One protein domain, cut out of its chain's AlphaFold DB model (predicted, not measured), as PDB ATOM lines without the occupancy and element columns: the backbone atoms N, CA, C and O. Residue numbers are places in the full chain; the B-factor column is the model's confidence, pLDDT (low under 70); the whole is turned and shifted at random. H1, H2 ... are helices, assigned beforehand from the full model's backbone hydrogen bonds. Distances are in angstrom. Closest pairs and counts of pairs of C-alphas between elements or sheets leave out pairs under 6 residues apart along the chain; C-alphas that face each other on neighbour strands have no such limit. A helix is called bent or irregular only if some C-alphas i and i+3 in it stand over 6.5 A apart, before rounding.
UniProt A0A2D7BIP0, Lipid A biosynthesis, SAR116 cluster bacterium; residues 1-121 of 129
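Overview. This is residues 1 to 121 of the 129 residues of the protein "Lipid A biosynthesis" of SAR116 cluster bacterium (UniProt A0A2D7BIP0). Three long helices, H2, H3 and H4, are laid side by side in a row, the chain running back and forth along them with H3 in the middle, and H1 crosses one end of the row, over the beginning of H2 and the end of H3. H2 and H4 do not meet, and after H1 the chain folds back through residues 27 to 37 to begin H2. The printed part has 121 residues with four named helices, H1, H2, H3 and H4 in chain order, and no named strand; the class is all helix. The whole is loose, with a radius of gyration of the C-alphas of 17.5 A, and spans 50 by 39 by 22 A.

Arrangement. The longest helix is H2, residues 38 to 67, and it touches H3, residues 74 to 93, where the closest C-alphas, those of Phe 53 and Gly 83, are 4.1 A apart. These two form a helical hairpin, running opposite ways at a shallow tilt of 17 degrees. H3 is the hub, touching three other helices. H4, residues 97 to 121, touches H3, and the closest C-alphas, those of Ala 91 and Ile 100, are 5.6 A apart. H3 and H4 form a second helical hairpin, opposite ways at a shallow tilt of 23 degrees. H1, residues 2 to 26, touches H3 with residues 5 to 13 alone, and H3 touches H1 with residues 89 to 93 alone; the closest C-alphas, those of Ser 9 and Trp 93, are 4.1 A apart, and the lines are about perpendicular at 75 degrees. H1 touches H2 with residues 13 to 20 alone, and H2 touches H1 with residues 38 to 42 alone; the closest C-alphas, those of Val 17 and Pro 38, are 6.0 A apart, and the lines are about perpendicular at 89 degrees. The helix packing is part aligned, part crossed: of the four touching pairs, 2 are at a shallow tilt. H4 is apart from H1 and from H2. In H1, H3 and H4 every O i to N i+4 pair is within hydrogen-bond range; in H2, 23 of 26 are.

Along the chain. H2 is 43.8 A from first to last C-alpha, beginning at C-alpha 38 (52.033, -21.672, 27.858). H3 is 29.3 A long. H4, 36.5 A, ends at C-alpha 121 (32.752, -37.525, -7.907). H1, 36.0 A, begins at C-alpha 2 (31.632, -17.855, 29.609). No helix is bent or irregular.

Size, cuts and confidence. The C-alphas farthest apart, those of Glu 32 and Glu 120, are 51.4 A apart. The printed part has no cut. The link from H1 to H2, 11 residues, is long; H2 to H3 is short and H3 to H4 tight. The mean pLDDT of the printed part is 94.8, and no printed residue is under 70.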
ATOM      1  N   MET A   1      27.870 -20.082  29.122       78.25
ATOM      2  CA  MET A   1      28.776 -19.889  27.960       78.25
ATOM      3  C   MET A   1      30.172 -19.448  28.392       78.25
ATOM      4  O   MET A   1      31.119 -20.146  28.070       78.25
ATOM      5  N   VAL A   2      30.317 -18.355  29.150       86.19
ATOM      6  CA  VAL A   2      31.632 -17.855  29.609       86.19
ATOM      7  C   VAL A   2      32.399 -18.876  30.463       86.19
ATOM      8  O   VAL A   2      33.572 -19.118  30.209       86.19
ATOM      9  N   GLU A   3      31.742 -19.531  31.422       91.00
ATOM     10  CA  GLU A   3      32.380 -20.563  32.262       91.00
ATOM     11  C   GLU A   3      32.838 -21.787  31.466       91.00
ATOM     12  O   GLU A   3      33.926 -22.302  31.702       91.00
ATOM     13  N   LEU A   4      32.050 -22.204  30.469       91.44
ATOM     14  CA  LEU A   4      32.423 -23.289  29.560       91.44
ATOM     15  C   LEU A   4      33.701 -22.939  28.788       91.44
ATOM     16  O   LEU A   4      34.626 -23.742  28.743       91.44
ATOM     17  N   ILE A   5      33.771 -21.734  28.213       92.12
ATOM     18  CA  ILE A   5      34.947 -21.273  27.459       92.12
ATOM     19  C   ILE A   5      36.177 -21.194  28.370       92.12
ATOM     20  O   ILE A   5      37.251 -21.637  27.974       92.12
ATOM     21  N   ARG A   6      36.022 -20.712  29.609       93.94
ATOM     22  CA  ARG A   6      37.106 -20.707  30.604       93.94
ATOM     23  C   ARG A   6      37.588 -22.116  30.945       93.94
ATOM     24  O   ARG A   6      38.791 -22.344  30.975       93.94
ATOM     25  N   GLY A   7      36.669 -23.059  31.152       95.31
ATOM     26  CA  GLY A   7      37.011 -24.459  31.414       95.31
ATOM     27  C   GLY A   7      37.759 -25.109  30.247       95.31
ATOM     28  O   GLY A   7      38.770 -25.776  30.456       95.31
ATOM     29  N   LEU A   8      37.312 -24.863  29.011       94.88
ATOM     30  CA  LEU A   8      37.993 -25.345  27.805       94.88
ATOM     31  C   LEU A   8      39.379 -24.712  27.633       94.88
ATOM     32  O   LEU A   8      40.334 -25.419  27.331       94.88
ATOM     33  N   SER A   9      39.496 -23.404  27.858       96.69
ATOM     34  CA  SER A   9      40.761 -22.663  27.818       96.69
ATOM     35  C   SER A   9      41.772 -23.226  28.826       96.69
ATOM     36  O   SER A   9      42.886 -23.563  28.429       96.69
ATOM     37  N   ALA A  10      41.357 -23.471  30.075       95.81
ATOM     38  CA  ALA A  10      42.201 -24.099  31.094       95.81
ATOM     39  C   ALA A  10      42.612 -25.538  30.723       95.81
ATOM     40  O   ALA A  10      43.750 -25.947  30.942       95.81
ATOM     41  N   GLY A  11      41.702 -26.311  30.119       95.75
ATOM     42  CA  GLY A  11      42.014 -27.643  29.600       95.75
ATOM     43  C   GLY A  11      43.084 -27.615  28.505       95.75
ATOM     44  O   GLY A  11      44.029 -28.400  28.553       95.75
ATOM     45  N   ILE A  12      42.967 -26.689  27.546       96.00
ATOM     46  CA  ILE A  12      43.956 -26.506  26.471       96.00
ATOM     47  C   ILE A  12      45.307 -26.084  27.046       96.00
ATOM     48  O   ILE A  12      46.336 -26.607  26.626       96.00
ATOM     49  N   GLU A  13      45.310 -25.186  28.027       96.44
ATOM     50  CA  GLU A  13      46.533 -24.742  28.692       96.44
ATOM     51  C   GLU A  13      47.260 -25.904  29.379       96.44
ATOM     52  O   GLU A  13      48.446 -26.112  29.132       96.44
ATOM     53  N   ASN A  14      46.545 -26.744  30.133       96.31
ATOM     54  CA  ASN A  14      47.125 -27.938  30.759       96.31
ATOM     55  C   ASN A  14      47.738 -28.897  29.730       96.31
ATOM     56  O   ASN A  14      48.814 -29.453  29.955       96.31
ATOM     57  N   VAL A  15      47.074 -29.080  28.585       95.62
ATOM     58  CA  VAL A  15      47.608 -29.889  27.483       95.62
ATOM     59  C   VAL A  15      48.866 -29.248  26.899       95.62
ATOM     60  O   VAL A  15      49.851 -29.950  26.687       95.62
ATOM     61  N   ALA A  16      48.880 -27.932  26.679       94.81
ATOM     62  CA  ALA A  16      50.053 -27.219  26.177       94.81
ATOM     63  C   ALA A  16      51.249 -27.337  27.138       94.81
ATOM     64  O   ALA A  16      52.372 -27.589  26.696       94.81
ATOM     65  N   VAL A  17      51.011 -27.240  28.449       96.12
ATOM     66  CA  VAL A  17      52.030 -27.453  29.490       96.12
ATOM     67  C   VAL A  17      52.537 -28.898  29.476       96.12
ATOM     68  O   VAL A  17      53.745 -29.128  29.493       96.12
ATOM     69  N   ALA A  18      51.650 -29.892  29.384       95.44
ATOM     70  CA  ALA A  18      52.046 -31.301  29.334       95.44
ATOM     71  C   ALA A  18      52.870 -31.627  28.075       95.44
ATOM     72  O   ALA A  18      53.907 -32.289  28.155       95.44
ATOM     73  N   VAL A  19      52.443 -31.120  26.915       94.31
ATOM     74  CA  VAL A  19      53.145 -31.299  25.639       94.31
ATOM     75  C   VAL A  19      54.508 -30.618  25.668       94.31
ATOM     76  O   VAL A  19      55.502 -31.250  25.326       94.31
ATOM     77  N   SER A  20      54.583 -29.357  26.101       93.75
ATOM     78  CA  SER A  20      55.859 -28.636  26.205       93.75
ATOM     79  C   SER A  20      56.812 -29.294  27.200       93.75
ATOM     80  O   SER A  20      58.000 -29.397  26.911       93.75
ATOM     81  N   THR A  21      56.299 -29.835  28.307       93.69
ATOM     82  CA  THR A  21      57.089 -30.634  29.254       93.69
ATOM     83  C   THR A  21      57.693 -31.860  28.566       93.69
ATOM     84  O   THR A  21      58.900 -32.075  28.633       93.69
ATOM     85  N   GLY A  22      56.881 -32.638  27.843       94.00
ATOM     86  CA  GLY A  22      57.368 -33.784  27.071       94.00
ATOM     87  C   GLY A  22      58.382 -33.395  25.991       94.00
ATOM     88  O   GLY A  22      59.386 -34.078  25.818       94.00
ATOM     89  N   LEU A  23      58.161 -32.275  25.297       93.50
ATOM     90  CA  LEU A  23      59.080 -31.766  24.279       93.50
ATOM     91  C   LEU A  23      60.437 -31.383  24.865       93.50
ATOM     92  O   LEU A  23      61.446 -31.734  24.267       93.50
ATOM     93  N   VAL A  24      60.478 -30.716  26.020       94.75
ATOM     94  CA  VAL A  24      61.740 -30.376  26.699       94.75
ATOM     95  C   VAL A  24      62.515 -31.644  27.073       94.75
ATOM     96  O   VAL A  24      63.724 -31.701  26.864       94.75
ATOM     97  N   TYR A  25      61.830 -32.700  27.531       93.69
ATOM     98  CA  TYR A  25      62.477 -33.991  27.798       93.69
ATOM     99  C   TYR A  25      62.998 -34.690  26.534       93.69
ATOM    100  O   TYR A  25      64.044 -35.334  26.578       93.69
ATOM    101  N   LEU A  26      62.279 -34.587  25.411       95.50
ATOM    102  CA  LEU A  26      62.683 -35.194  24.137       95.50
ATOM    103  C   LEU A  26      63.792 -34.406  23.428       95.50
ATOM    104  O   LEU A  26      64.624 -34.992  22.736       95.50
ATOM    105  N   PHE A  27      63.799 -33.084  23.583       94.94
ATOM    106  CA  PHE A  27      64.668 -32.162  22.864       94.94
ATOM    107  C   PHE A  27      65.421 -31.265  23.855       94.94
ATOM    108  O   PHE A  27      64.966 -30.160  24.154       94.94
ATOM    109  N   PRO A  28      66.616 -31.681  24.312       88.69
ATOM    110  CA  PRO A  28      67.361 -30.983  25.365       88.69
ATOM    111  C   PRO A  28      67.932 -29.618  24.940       88.69
ATOM    112  O   PRO A  28      68.582 -28.950  25.735       88.69
ATOM    113  N   PHE A  29      67.720 -29.191  23.690       93.12
ATOM    114  CA  PHE A  29      68.052 -27.839  23.230       93.12
ATOM    115  C   PHE A  29      66.911 -26.831  23.455       93.12
ATOM    116  O   PHE A  29      67.107 -25.636  23.225       93.12
ATOM    117  N   LEU A  30      65.713 -27.287  23.843       90.81
ATOM    118  CA  LEU A  30      64.586 -26.402  24.130       90.81
ATOM    119  C   LEU A  30      64.759 -25.711  25.493       90.81
ATOM    120  O   LEU A  30      65.280 -26.324  26.423       90.81
ATOM    121  N   PRO A  31      64.287 -24.460  25.647       91.12
ATOM    122  CA  PRO A  31      64.326 -23.774  26.933       91.12
ATOM    123  C   PRO A  31      63.518 -24.529  27.993       91.12
ATOM    124  O   PRO A  31      62.327 -24.781  27.806       91.12
ATOM    125  N   GLU A  32      64.131 -24.809  29.143       89.12
ATOM    126  CA  GLU A  32      63.454 -25.455  30.279       89.12
ATOM    127  C   GLU A  32      62.289 -24.619  30.833       89.12
ATOM    128  O   GLU A  32      61.406 -25.153  31.497       89.12
ATOM    129  N   THR A  33      62.266 -23.317  30.522       90.88
ATOM    130  CA  THR A  33      61.214 -22.368  30.909       90.88
ATOM    131  C   THR A  33      59.944 -22.457  30.052       90.88
ATOM    132  O   THR A  33      58.966 -21.757  30.325       90.88
ATOM    133  N   LEU A  34      59.954 -23.250  28.974       89.75
ATOM    134  CA  LEU A  34      58.858 -23.321  28.005       89.75
ATOM    135  C   LEU A  34      57.523 -23.794  28.623       89.75
ATOM    136  O   LEU A  34      56.499 -23.179  28.321       89.75
ATOM    137  N   PRO A  35      57.486 -24.803  29.519       91.62
ATOM    138  CA  PRO A  35      56.240 -25.227  30.159       91.62
ATOM    139  C   PRO A  35      55.641 -24.186  31.110       91.62
ATOM    140  O   PRO A  35      54.438 -24.203  31.349       91.62
ATOM    141  N   GLN A  36      56.448 -23.263  31.639       92.12
ATOM    142  CA  GLN A  36      55.979 -22.170  32.497       92.12
ATOM    143  C   GLN A  36      55.421 -20.992  31.685       92.12
ATOM    144  O   GLN A  36      54.829 -20.080  32.258       92.12
ATOM    145  N   GLN A  37      55.589 -21.006  30.358       92.44
ATOM    146  CA  GLN A  37      55.124 -19.972  29.434       92.44
ATOM    147  C   GLN A  37      54.175 -20.571  28.380       92.44
ATOM    148  O   GLN A  37      54.487 -20.574  27.182       92.44
ATOM    149  N   PRO A  38      52.987 -21.067  28.787       91.25
ATOM    150  CA  PRO A  38      52.033 -21.672  27.858       91.25
ATOM    151  C   PRO A  38      51.586 -20.695  26.764       91.25
ATOM    152  O   PRO A  38      51.316 -21.115  25.640       91.25
ATOM    153  N   GLU A  39      51.582 -19.390  27.048       93.06
ATOM    154  CA  GLU A  39      51.289 -18.340  26.069       93.06
ATOM    155  C   GLU A  39      52.196 -18.428  24.835       93.06
ATOM    156  O   GLU A  39      51.708 -18.411  23.706       93.06
ATOM    157  N   THR A  40      53.507 -18.590  25.023       92.81
ATOM    158  CA  THR A  40      54.477 -18.666  23.922       92.81
ATOM    159  C   THR A  40      54.236 -19.894  23.049       92.81
ATOM    160  O   THR A  40      54.255 -19.799  21.820       92.81
ATOM    161  N   VAL A  41      53.948 -21.037  23.677       93.81
ATOM    162  CA  VAL A  41      53.605 -22.284  22.978       93.81
ATOM    163  C   VAL A  41      52.337 -22.085  22.150       93.81
ATOM    164  O   VAL A  41      52.299 -22.421  20.967       93.81
ATOM    165  N   MET A  42      51.312 -21.480  22.745       96.69
ATOM    166  CA  MET A  42      50.032 -21.258  22.085       96.69
ATOM    167  C   MET A  42      50.114 -20.226  20.961       96.69
ATOM    168  O   MET A  42      49.481 -20.418  19.924       96.69
ATOM    169  N   ILE A  43      50.928 -19.177  21.099       96.00
ATOM    170  CA  ILE A  43      51.216 -18.228  20.016       96.00
ATOM    171  C   ILE A  43      51.883 -18.950  18.840       96.00
ATOM    172  O   ILE A  43      51.468 -18.760  17.696       96.00
ATOM    173  N   ALA A  44      52.868 -19.816  19.102       95.25
ATOM    174  CA  ALA A  44      53.507 -20.611  18.055       95.25
ATOM    175  C   ALA A  44      52.501 -21.539  17.350       95.25
ATOM    176  O   ALA A  44      52.475 -21.599  16.119       95.25
ATOM    177  N   VAL A  45      51.615 -22.196  18.108       96.31
ATOM    178  CA  VAL A  45      50.506 -23.001  17.564       96.31
ATOM    179  C   VAL A  45      49.560 -22.143  16.719       96.31
ATOM    180  O   VAL A  45      49.194 -22.545  15.616       96.31
ATOM    181  N   GLY A  46      49.202 -20.944  17.186       97.31
ATOM    182  CA  GLY A  46      48.354 -19.997  16.464       97.31
ATOM    183  C   GLY A  46      48.960 -19.567  15.127       97.31
ATOM    184  O   GLY A  46      48.285 -19.625  14.099       97.31
ATOM    185  N   PHE A  47      50.251 -19.218  15.105       98.06
ATOM    186  CA  PHE A  47      50.971 -18.916  13.863       98.06
ATOM    187  C   PHE A  47      51.093 -20.134  12.943       98.06
ATOM    188  O   PHE A  47      50.927 -19.993  11.732       98.06
ATOM    189  N   GLY A  48      51.317 -21.330  13.493       97.88
ATOM    190  CA  GLY A  48      51.297 -22.578  12.730       97.88
ATOM    191  C   GLY A  48      49.938 -22.827  12.068       97.88
ATOM    192  O   GLY A  48      49.871 -23.129  10.876       97.88
ATOM    193  N   GLY A  49      48.847 -22.610  12.806       97.44
ATOM    194  CA  GLY A  49      47.482 -22.655  12.282       97.44
ATOM    195  C   GLY A  49      47.235 -21.610  11.198       97.44
ATOM    196  O   GLY A  49      46.667 -21.932  10.155       97.44
ATOM    197  N   GLN A  50      47.718 -20.381  11.394       98.00
ATOM    198  CA  GLN A  50      47.607 -19.302  10.414       98.00
ATOM    199  C   GLN A  50      48.373 -19.619   9.126       98.00
ATOM    200  O   GLN A  50      47.849 -19.387   8.037       98.00
ATOM    201  N   LEU A  51      49.580 -20.180   9.231       98.00
ATOM    202  CA  LEU A  51      50.372 -20.614   8.082       98.00
ATOM    203  C   LEU A  51      49.659 -21.736   7.324       98.00
ATOM    204  O   LEU A  51      49.498 -21.653   6.108       98.00
ATOM    205  N   LEU A  52      49.171 -22.752   8.042       97.00
ATOM    206  CA  LEU A  52      48.408 -23.854   7.457       97.00
ATOM    207  C   LEU A  52      47.142 -23.348   6.753       97.00
ATOM    208  O   LEU A  52      46.822 -23.786   5.649       97.00
ATOM    209  N   PHE A  53      46.450 -22.384   7.357       97.19
ATOM    210  CA  PHE A  53      45.277 -21.755   6.766       97.19
ATOM    211  C   PHE A  53      45.635 -20.907   5.541       97.19
ATOM    212  O   PHE A  53      44.902 -20.926   4.556       97.19
ATOM    213  N   ALA A  54      46.765 -20.198   5.552       97.50
ATOM    214  CA  ALA A  54      47.245 -19.405   4.421       97.50
ATOM    215  C   ALA A  54      47.689 -20.277   3.234       97.50
ATOM    216  O   ALA A  54      47.476 -19.887   2.082       97.50
ATOM    217  N   MET A  55      48.216 -21.483   3.489       97.31
ATOM    218  CA  MET A  55      48.641 -22.423   2.443       97.31
ATOM    219  C   MET A  55      47.540 -22.748   1.432       97.31
ATOM    220  O   MET A  55      47.843 -22.999   0.266       97.31
ATOM    221  N   ARG A  56      46.260 -22.665   1.818       95.50
ATOM    222  CA  ARG A  56      45.140 -22.853   0.885       95.50
ATOM    223  C   ARG A  56      45.222 -21.918  -0.327       95.50
ATOM    224  O   ARG A  56      44.938 -22.349  -1.440       95.50
ATOM    225  N   PHE A  57      45.638 -20.666  -0.124       96.31
ATOM    226  CA  PHE A  57      45.751 -19.676  -1.194       96.31
ATOM    227  C   PHE A  57      46.972 -19.947  -2.063       96.31
ATOM    228  O   PHE A  57      46.880 -19.852  -3.280       96.31
ATOM    229  N   ILE A  58      48.084 -20.373  -1.458       96.19
ATOM    230  CA  ILE A  58      49.293 -20.767  -2.192       96.19
ATOM    231  C   ILE A  58      48.987 -21.954  -3.112       96.19
ATOM    232  O   ILE A  58      49.268 -21.908  -4.307       96.19
ATOM    233  N   VAL A  59      48.340 -22.996  -2.587       95.50
ATOM    234  CA  VAL A  59      47.975 -24.183  -3.374       95.50
ATOM    235  C   VAL A  59      46.957 -23.840  -4.462       95.50
ATOM    236  O   VAL A  59      47.073 -24.320  -5.591       95.50
ATOM    237  N   GLN A  60      45.972 -22.993  -4.152       96.62
ATOM    238  CA  GLN A  60      45.001 -22.528  -5.141       96.62
ATOM    239  C   GLN A  60      45.667 -21.729  -6.260       96.62
ATOM    240  O   GLN A  60      45.344 -21.967  -7.425       96.62
ATOM    241  N   TRP A  61      46.603 -20.843  -5.925       95.75
ATOM    242  CA  TRP A  61      47.335 -20.046  -6.898       95.75
ATOM    243  C   TRP A  61      48.159 -20.931  -7.834       95.75
ATOM    244  O   TRP A  61      47.951 -20.871  -9.042       95.75
ATOM    245  N   ILE A  62      48.990 -21.829  -7.292       95.75
ATOM    246  CA  ILE A  62      49.810 -22.755  -8.093       95.75
ATOM    247  C   ILE A  62      48.930 -23.599  -9.027       95.75
ATOM    248  O   ILE A  62      49.237 -23.760 -10.209       95.75
ATOM    249  N   THR A  63      47.802 -24.108  -8.520       94.69
ATOM    250  CA  THR A  63      46.875 -24.920  -9.326       94.69
ATOM    251  C   THR A  63      46.192 -24.092 -10.418       94.69
ATOM    252  O   THR A  63      46.040 -24.561 -11.546       94.69
ATOM    253  N   SER A  64      45.772 -22.866 -10.101       93.81
ATOM    254  CA  SER A  64      45.066 -21.994 -11.048       93.81
ATOM    255  C   SER A  64      45.982 -21.479 -12.153       93.81
ATOM    256  O   SER A  64      45.554 -21.411 -13.302       93.81
ATOM    257  N   GLU A  65      47.243 -21.186 -11.827       94.56
ATOM    258  CA  GLU A  65      48.262 -20.776 -12.795       94.56
ATOM    259  C   GLU A  65      48.524 -21.895 -13.810       94.56
ATOM    260  O   GLU A  65      48.432 -21.685 -15.020       94.56
ATOM    261  N   GLY A  66      48.728 -23.126 -13.325       93.25
ATOM    262  CA  GLY A  66      48.882 -24.297 -14.190       93.25
ATOM    263  C   GLY A  66      47.656 -24.561 -15.073       93.25
ATOM    264  O   GLY A  66      47.796 -24.989 -16.218       93.25
ATOM    265  N   ALA A  67      46.452 -24.266 -14.573       92.88
ATOM    266  CA  ALA A  67      45.196 -24.455 -15.297       92.88
ATOM    267  C   ALA A  67      44.779 -23.261 -16.180       92.88
ATOM    268  O   ALA A  67      43.792 -23.378 -16.910       92.88
ATOM    269  N   LYS A  68      45.478 -22.116 -16.098       93.81
ATOM    270  CA  LYS A  68      45.143 -20.839 -16.766       93.81
ATOM    271  C   LYS A  68      43.695 -20.373 -16.555       93.81
ATOM    272  O   LYS A  68      43.114 -19.698 -17.402       93.81
ATOM    273  N   ARG A  69      43.086 -20.758 -15.434       91.94
ATOM    274  CA  ARG A  69      41.721 -20.377 -15.044       91.94
ATOM    275  C   ARG A  69      41.596 -20.428 -13.525       91.94
ATOM    276  O   ARG A  69      42.341 -21.152 -12.871       91.94
ATOM    277  N   SER A  70      40.637 -19.695 -12.965       91.81
ATOM    278  CA  SER A  70      40.375 -19.717 -11.521       91.81
ATOM    279  C   SER A  70      39.786 -21.073 -11.112       91.81
ATOM    280  O   SER A  70      38.622 -21.354 -11.395       91.81
ATOM    281  N   VAL A  71      40.602 -21.939 -10.496       92.50
ATOM    282  CA  VAL A  71      40.198 -23.272 -10.019       92.50
ATOM    283  C   VAL A  71      40.463 -23.381  -8.526       92.50
ATOM    284  O   VAL A  71      41.556 -23.074  -8.057       92.50
ATOM    285  N   ILE A  72      39.488 -23.891  -7.776       94.44
ATOM    286  CA  ILE A  72      39.656 -24.209  -6.356       94.44
ATOM    287  C   ILE A  72      39.991 -25.705  -6.233       94.44
ATOM    288  O   ILE A  72      39.110 -26.540  -6.450       94.44
ATOM    289  N   PRO A  73      41.240 -26.084  -5.902       94.25
ATOM    290  CA  PRO A  73      41.605 -27.486  -5.727       94.25
ATOM    291  C   PRO A  73      40.962 -28.079  -4.469       94.25
ATOM    292  O   PRO A  73      40.744 -27.375  -3.489       94.25
ATOM    293  N   VAL A  74      40.762 -29.402  -4.431       94.69
ATOM    294  CA  VAL A  74      40.248 -30.092  -3.226       94.69
ATOM    295  C   VAL A  74      41.134 -29.827  -1.999       94.69
ATOM    296  O   VAL A  74      40.632 -29.632  -0.894       94.69
ATOM    297  N   MET A  75      42.451 -29.716  -2.215       94.94
ATOM    298  CA  MET A  75      43.430 -29.357  -1.185       94.94
ATOM    299  C   MET A  75      43.113 -28.039  -0.474       94.94
ATOM    300  O   MET A  75      43.384 -27.920   0.718       94.94
ATOM    301  N   PHE A  76      42.473 -27.078  -1.149       96.25
ATOM    302  CA  PHE A  76      42.028 -25.827  -0.530       96.25
ATOM    303  C   PHE A  76      41.128 -26.082   0.686       96.25
ATOM    304  O   PHE A  76      41.275 -25.435   1.726       96.25
ATOM    305  N   TRP A  77      40.212 -27.046   0.573       96.06
ATOM    306  CA  TRP A  77      39.274 -27.390   1.639       96.06
ATOM    307  C   TRP A  77      39.971 -28.120   2.784       96.06
ATOM    308  O   TRP A  77      39.712 -27.799   3.940       96.06
ATOM    309  N   TYR A  78      40.918 -29.015   2.487       95.88
ATOM    310  CA  TYR A  78      41.715 -29.689   3.515       95.88
ATOM    311  C   TYR A  78      42.550 -28.711   4.346       95.88
ATOM    312  O   TYR A  78      42.488 -28.754   5.574       95.88
ATOM    313  N   PHE A  79      43.264 -27.783   3.699       97.12
ATOM    314  CA  PHE A  79      44.020 -26.739   4.398       97.12
ATOM    315  C   PHE A  79      43.108 -25.799   5.196       97.12
ATOM    316  O   PHE A  79      43.455 -25.405   6.308       97.12
ATOM    317  N   SER A  80      41.918 -25.481   4.672       96.81
ATOM    318  CA  SER A  80      40.936 -24.654   5.386       96.81
ATOM    319  C   SER A  80      40.400 -25.345   6.643       96.81
ATOM    320  O   SER A  80      40.262 -24.692   7.674       96.81
ATOM    321  N   ILE A  81      40.135 -26.655   6.582       97.50
ATOM    322  CA  ILE A  81      39.697 -27.439   7.744       97.50
ATOM    323  C   ILE A  81      40.836 -27.561   8.755       97.50
ATOM    324  O   ILE A  81      40.659 -27.192   9.910       97.50
ATOM    325  N   GLY A  82      42.019 -28.004   8.327       97.50
ATOM    326  CA  GLY A  82      43.162 -28.174   9.224       97.50
ATOM    327  C   GLY A  82      43.562 -26.867   9.909       97.50
ATOM    328  O   GLY A  82      43.609 -26.797  11.135       97.50
ATOM    329  N   GLY A  83      43.784 -25.803   9.131       97.44
ATOM    330  CA  GLY A  83      44.132 -24.487   9.668       97.44
ATOM    331  C   GLY A  83      43.020 -23.896  10.533       97.44
ATOM    332  O   GLY A  83      43.289 -23.394  11.620       97.44
ATOM    333  N   GLY A  84      41.760 -24.021  10.099       97.50
ATOM    334  CA  GLY A  84      40.596 -23.557  10.854       97.50
ATOM    335  C   GLY A  84      40.432 -24.266  12.200       97.50
ATOM    336  O   GLY A  84      40.098 -23.611  13.181       97.50
ATOM    337  N   MET A  85      40.722 -25.569  12.287       98.00
ATOM    338  CA  MET A  85      40.680 -26.323  13.548       98.00
ATOM    339  C   MET A  85      41.751 -25.844  14.528       98.00
ATOM    340  O   MET A  85      41.450 -25.634  15.701       98.00
ATOM    341  N   VAL A  86      42.980 -25.618  14.051       98.00
ATOM    342  CA  VAL A  86      44.069 -25.092  14.893       98.00
ATOM    343  C   VAL A  86      43.755 -23.669  15.359       98.00
ATOM    344  O   VAL A  86      43.903 -23.359  16.539       98.00
ATOM    345  N   LEU A  87      43.258 -22.811  14.462       98.06
ATOM    346  CA  LEU A  87      42.869 -21.440  14.799       98.06
ATOM    347  C   LEU A  87      41.658 -21.389  15.737       98.06
ATOM    348  O   LEU A  87      41.610 -20.524  16.606       98.06
ATOM    349  N   LEU A  88      40.704 -22.314  15.605       97.81
ATOM    350  CA  LEU A  88      39.585 -22.440  16.536       97.81
ATOM    351  C   LEU A  88      40.071 -22.864  17.925       97.81
ATOM    352  O   LEU A  88      39.660 -22.265  18.914       97.81
ATOM    353  N   LEU A  89      40.976 -23.843  18.009       97.69
ATOM    354  CA  LEU A  89      41.593 -24.253  19.274       97.69
ATOM    355  C   LEU A  89      42.323 -23.075  19.934       97.69
ATOM    356  O   LEU A  89      42.109 -22.796  21.113       97.69
ATOM    357  N   TYR A  90      43.124 -22.337  19.162       97.94
ATOM    358  CA  TYR A  90      43.796 -21.126  19.632       97.94
ATOM    359  C   TYR A  90      42.803 -20.053  20.108       97.94
ATOM    360  O   TYR A  90      43.003 -19.447  21.159       97.94
ATOM    361  N   ALA A  91      41.703 -19.842  19.383       97.19
ATOM    362  CA  ALA A  91      40.673 -18.870  19.746       97.19
ATOM    363  C   ALA A  91      39.927 -19.246  21.033       97.19
ATOM    364  O   ALA A  91      39.642 -18.367  21.845       97.19
ATOM    365  N   ILE A  92      39.648 -20.538  21.243       97.50
ATOM    366  CA  ILE A  92      39.065 -21.047  22.493       97.50
ATOM    367  C   ILE A  92      40.023 -20.798  23.655       97.50
ATOM    368  O   ILE A  92      39.593 -20.284  24.686       97.50
ATOM    369  N   TRP A  93      41.312 -21.103  23.484       97.38
ATOM    370  CA  TRP A  93      42.318 -20.821  24.509       97.38
ATOM    371  C   TRP A  93      42.403 -19.326  24.833       97.38
ATOM    372  O   TRP A  93      42.335 -18.965  26.005       97.38
ATOM    373  N   ARG A  94      42.436 -18.461  23.810       96.44
ATOM    374  CA  ARG A  94      42.441 -16.996  23.961       96.44
ATOM    375  C   ARG A  94      41.102 -16.422  24.444       96.44
ATOM    376  O   ARG A  94      41.015 -15.234  24.736       96.44
ATOM    377  N   GLN A  95      40.070 -17.261  24.537       96.56
ATOM    378  CA  GLN A  95      38.712 -16.896  24.936       96.56
ATOM    379  C   GLN A  95      38.104 -15.796  24.048       96.56
ATOM    380  O   GLN A  95      37.344 -14.960  24.528       96.56
ATOM    381  N   ASP A  96      38.427 -15.799  22.749       96.44
ATOM    382  CA  ASP A  96      37.951 -14.802  21.785       96.44
ATOM    383  C   ASP A  96      36.655 -15.281  21.098       96.44
ATOM    384  O   ASP A  96      36.711 -16.085  20.159       96.44
ATOM    385  N   PRO A  97      35.466 -14.802  21.518       93.75
ATOM    386  CA  PRO A  97      34.196 -15.281  20.979       93.75
ATOM    387  C   PRO A  97      34.002 -14.942  19.498       93.75
ATOM    388  O   PRO A  97      33.294 -15.667  18.800       93.75
ATOM    389  N   VAL A  98      34.622 -13.869  18.995       96.94
ATOM    390  CA  VAL A  98      34.467 -13.445  17.598       96.94
ATOM    391  C   VAL A  98      35.160 -14.447  16.685       96.94
ATOM    392  O   VAL A  98      34.560 -14.935  15.723       96.94
ATOM    393  N   ILE A  99      36.396 -14.815  17.021       96.00
ATOM    394  CA  ILE A  99      37.158 -15.790  16.239       96.00
ATOM    395  C   ILE A  99      36.568 -17.194  16.403       96.00
ATOM    396  O   ILE A  99      36.475 -17.920  15.413       96.00
ATOM    397  N   ILE A 100      36.103 -17.566  17.603       97.31
ATOM    398  CA  ILE A 100      35.429 -18.854  17.841       97.31
ATOM    399  C   ILE A 100      34.217 -19.009  16.917       97.31
ATOM    400  O   ILE A 100      34.099 -20.016  16.219       97.31
ATOM    401  N   CYS A 101      33.340 -18.003  16.867       97.06
ATOM    402  CA  CYS A 101      32.172 -18.025  15.991       97.06
ATOM    403  C   CYS A 101      32.573 -18.063  14.511       97.06
ATOM    404  O   CYS A 101      32.041 -18.874  13.752       97.06
ATOM    405  N   GLY A 102      33.532 -17.227  14.100       96.88
ATOM    406  CA  GLY A 102      33.995 -17.163  12.714       96.88
ATOM    407  C   GLY A 102      34.603 -18.478  12.222       96.88
ATOM    408  O   GLY A 102      34.195 -18.997  11.182       96.88
ATOM    409  N   GLN A 103      35.540 -19.052  12.981       97.12
ATOM    410  CA  GLN A 103      36.203 -20.307  12.614       97.12
ATOM    411  C   GLN A 103      35.280 -21.514  12.771       97.12
ATOM    412  O   GLN A 103      35.303 -22.407  11.926       97.12
ATOM    413  N   GLY A 104      34.416 -21.527  13.791       96.69
ATOM    414  CA  GLY A 104      33.413 -22.575  13.974       96.69
ATOM    415  C   GLY A 104      32.455 -22.666  12.785       96.69
ATOM    416  O   GLY A 104      32.289 -23.738  12.204       96.69
ATOM    417  N   LEU A 105      31.883 -21.534  12.359       97.19
ATOM    418  CA  LEU A 105      31.034 -21.482  11.164       97.19
ATOM    419  C   LEU A 105      31.821 -21.810   9.889       97.19
ATOM    420  O   LEU A 105      31.333 -22.566   9.046       97.19
ATOM    421  N   GLY A 106      33.045 -21.290   9.762       96.44
ATOM    422  CA  GLY A 106      33.936 -21.585   8.641       96.44
ATOM    423  C   GLY A 106      34.163 -23.086   8.463       96.44
ATOM    424  O   GLY A 106      33.952 -23.609   7.372       96.44
ATOM    425  N   LEU A 107      34.492 -23.799   9.543       96.94
ATOM    426  CA  LEU A 107      34.718 -25.246   9.528       96.94
ATOM    427  C   LEU A 107      33.504 -26.037   9.040       96.94
ATOM    428  O   LEU A 107      33.666 -26.949   8.227       96.94
ATOM    429  N   LEU A 108      32.297 -25.669   9.479       97.19
ATOM    430  CA  LEU A 108      31.066 -26.308   9.011       97.19
ATOM    431  C   LEU A 108      30.883 -26.133   7.500       97.19
ATOM    432  O   LEU A 108      30.564 -27.092   6.795       97.19
ATOM    433  N   ILE A 109      31.134 -24.926   6.989       97.00
ATOM    434  CA  ILE A 109      31.041 -24.630   5.555       97.00
ATOM    435  C   ILE A 109      32.094 -25.426   4.774       97.00
ATOM    436  O   ILE A 109      31.772 -26.030   3.750       97.00
ATOM    437  N   TYR A 110      33.339 -25.470   5.255       95.75
ATOM    438  CA  TYR A 110      34.427 -26.177   4.576       95.75
ATOM    439  C   TYR A 110      34.173 -27.685   4.520       95.75
ATOM    440  O   TYR A 110      34.326 -28.291   3.459       95.75
ATOM    441  N   ALA A 111      33.717 -28.281   5.624       95.44
ATOM    442  CA  ALA A 111      33.349 -29.691   5.679       95.44
ATOM    443  C   ALA A 111      32.182 -30.009   4.732       95.44
ATOM    444  O   ALA A 111      32.255 -30.959   3.951       95.44
ATOM    445  N   ARG A 112      31.131 -29.179   4.736       96.62
ATOM    446  CA  ARG A 112      29.974 -29.339   3.844       96.62
ATOM    447  C   ARG A 112      30.370 -29.272   2.370       96.62
ATOM    448  O   ARG A 112      29.915 -30.100   1.583       96.62
ATOM    449  N   ASN A 113      31.237 -28.332   1.998       95.12
ATOM    450  CA  ASN A 113      31.720 -28.206   0.623       95.12
ATOM    451  C   ASN A 113      32.572 -29.412   0.207       95.12
ATOM    452  O   ASN A 113      32.414 -29.920  -0.901       95.12
ATOM    453  N   LEU A 114      33.413 -29.922   1.109       94.25
ATOM    454  CA  LEU A 114      34.203 -31.122   0.852       94.25
ATOM    455  C   LEU A 114      33.313 -32.363   0.639       94.25
ATOM    456  O   LEU A 114      33.548 -33.130  -0.292       94.25
ATOM    457  N   ILE A 115      32.251 -32.532   1.437       94.75
ATOM    458  CA  ILE A 115      31.268 -33.618   1.265       94.75
ATOM    459  C   ILE A 115      30.599 -33.549  -0.112       94.75
ATOM    460  O   ILE A 115      30.435 -34.577  -0.764       94.75
ATOM    461  N   PHE A 116      30.214 -32.356  -0.568       93.19
ATOM    462  CA  PHE A 116      29.573 -32.185  -1.876       93.19
ATOM    463  C   PHE A 116      30.501 -32.575  -3.026       93.19
ATOM    464  O   PHE A 116      30.082 -33.322  -3.907       93.19
ATOM    465  N   ILE A 117      31.775 -32.183  -2.953       92.38
ATOM    466  CA  ILE A 117      32.794 -32.578  -3.935       92.38
ATOM    467  C   ILE A 117      32.938 -34.105  -4.003       92.38
ATOM    468  O   ILE A 117      33.066 -34.671  -5.089       92.38
ATOM    469  N   PHE A 118      32.911 -34.795  -2.860       91.12
ATOM    470  CA  PHE A 118      32.993 -36.258  -2.840       91.12
ATOM    471  C   PHE A 118      31.753 -36.941  -3.406       91.12
ATOM    472  O   PHE A 118      31.870 -37.949  -4.100       91.12
ATOM    473  N   ARG A 119      30.567 -36.396  -3.131       91.50
ATOM    474  CA  ARG A 119      29.312 -36.928  -3.669       91.50
ATOM    475  C   ARG A 119      29.248 -36.795  -5.187       91.50
ATOM    476  O   ARG A 119      28.955 -37.782  -5.849       91.50
ATOM    477  N   GLU A 120      29.610 -35.631  -5.722       90.94
ATOM    478  CA  GLU A 120      29.631 -35.380  -7.167       90.94
ATOM    479  C   GLU A 120      30.588 -36.335  -7.899       90.94
ATOM    480  O   GLU A 120      30.216 -36.950  -8.897       90.94
ATOM    481  N   LYS A 121      31.794 -36.553  -7.353       87.25
ATOM    482  CA  LYS A 121      32.752 -37.525  -7.907       87.25
ATOM    483  C   LYS A 121      32.206 -38.955  -7.939       87.25
ATOM    484  O   LYS A 121      32.435 -39.681  -8.906       87.25
TER     485      LYS A 121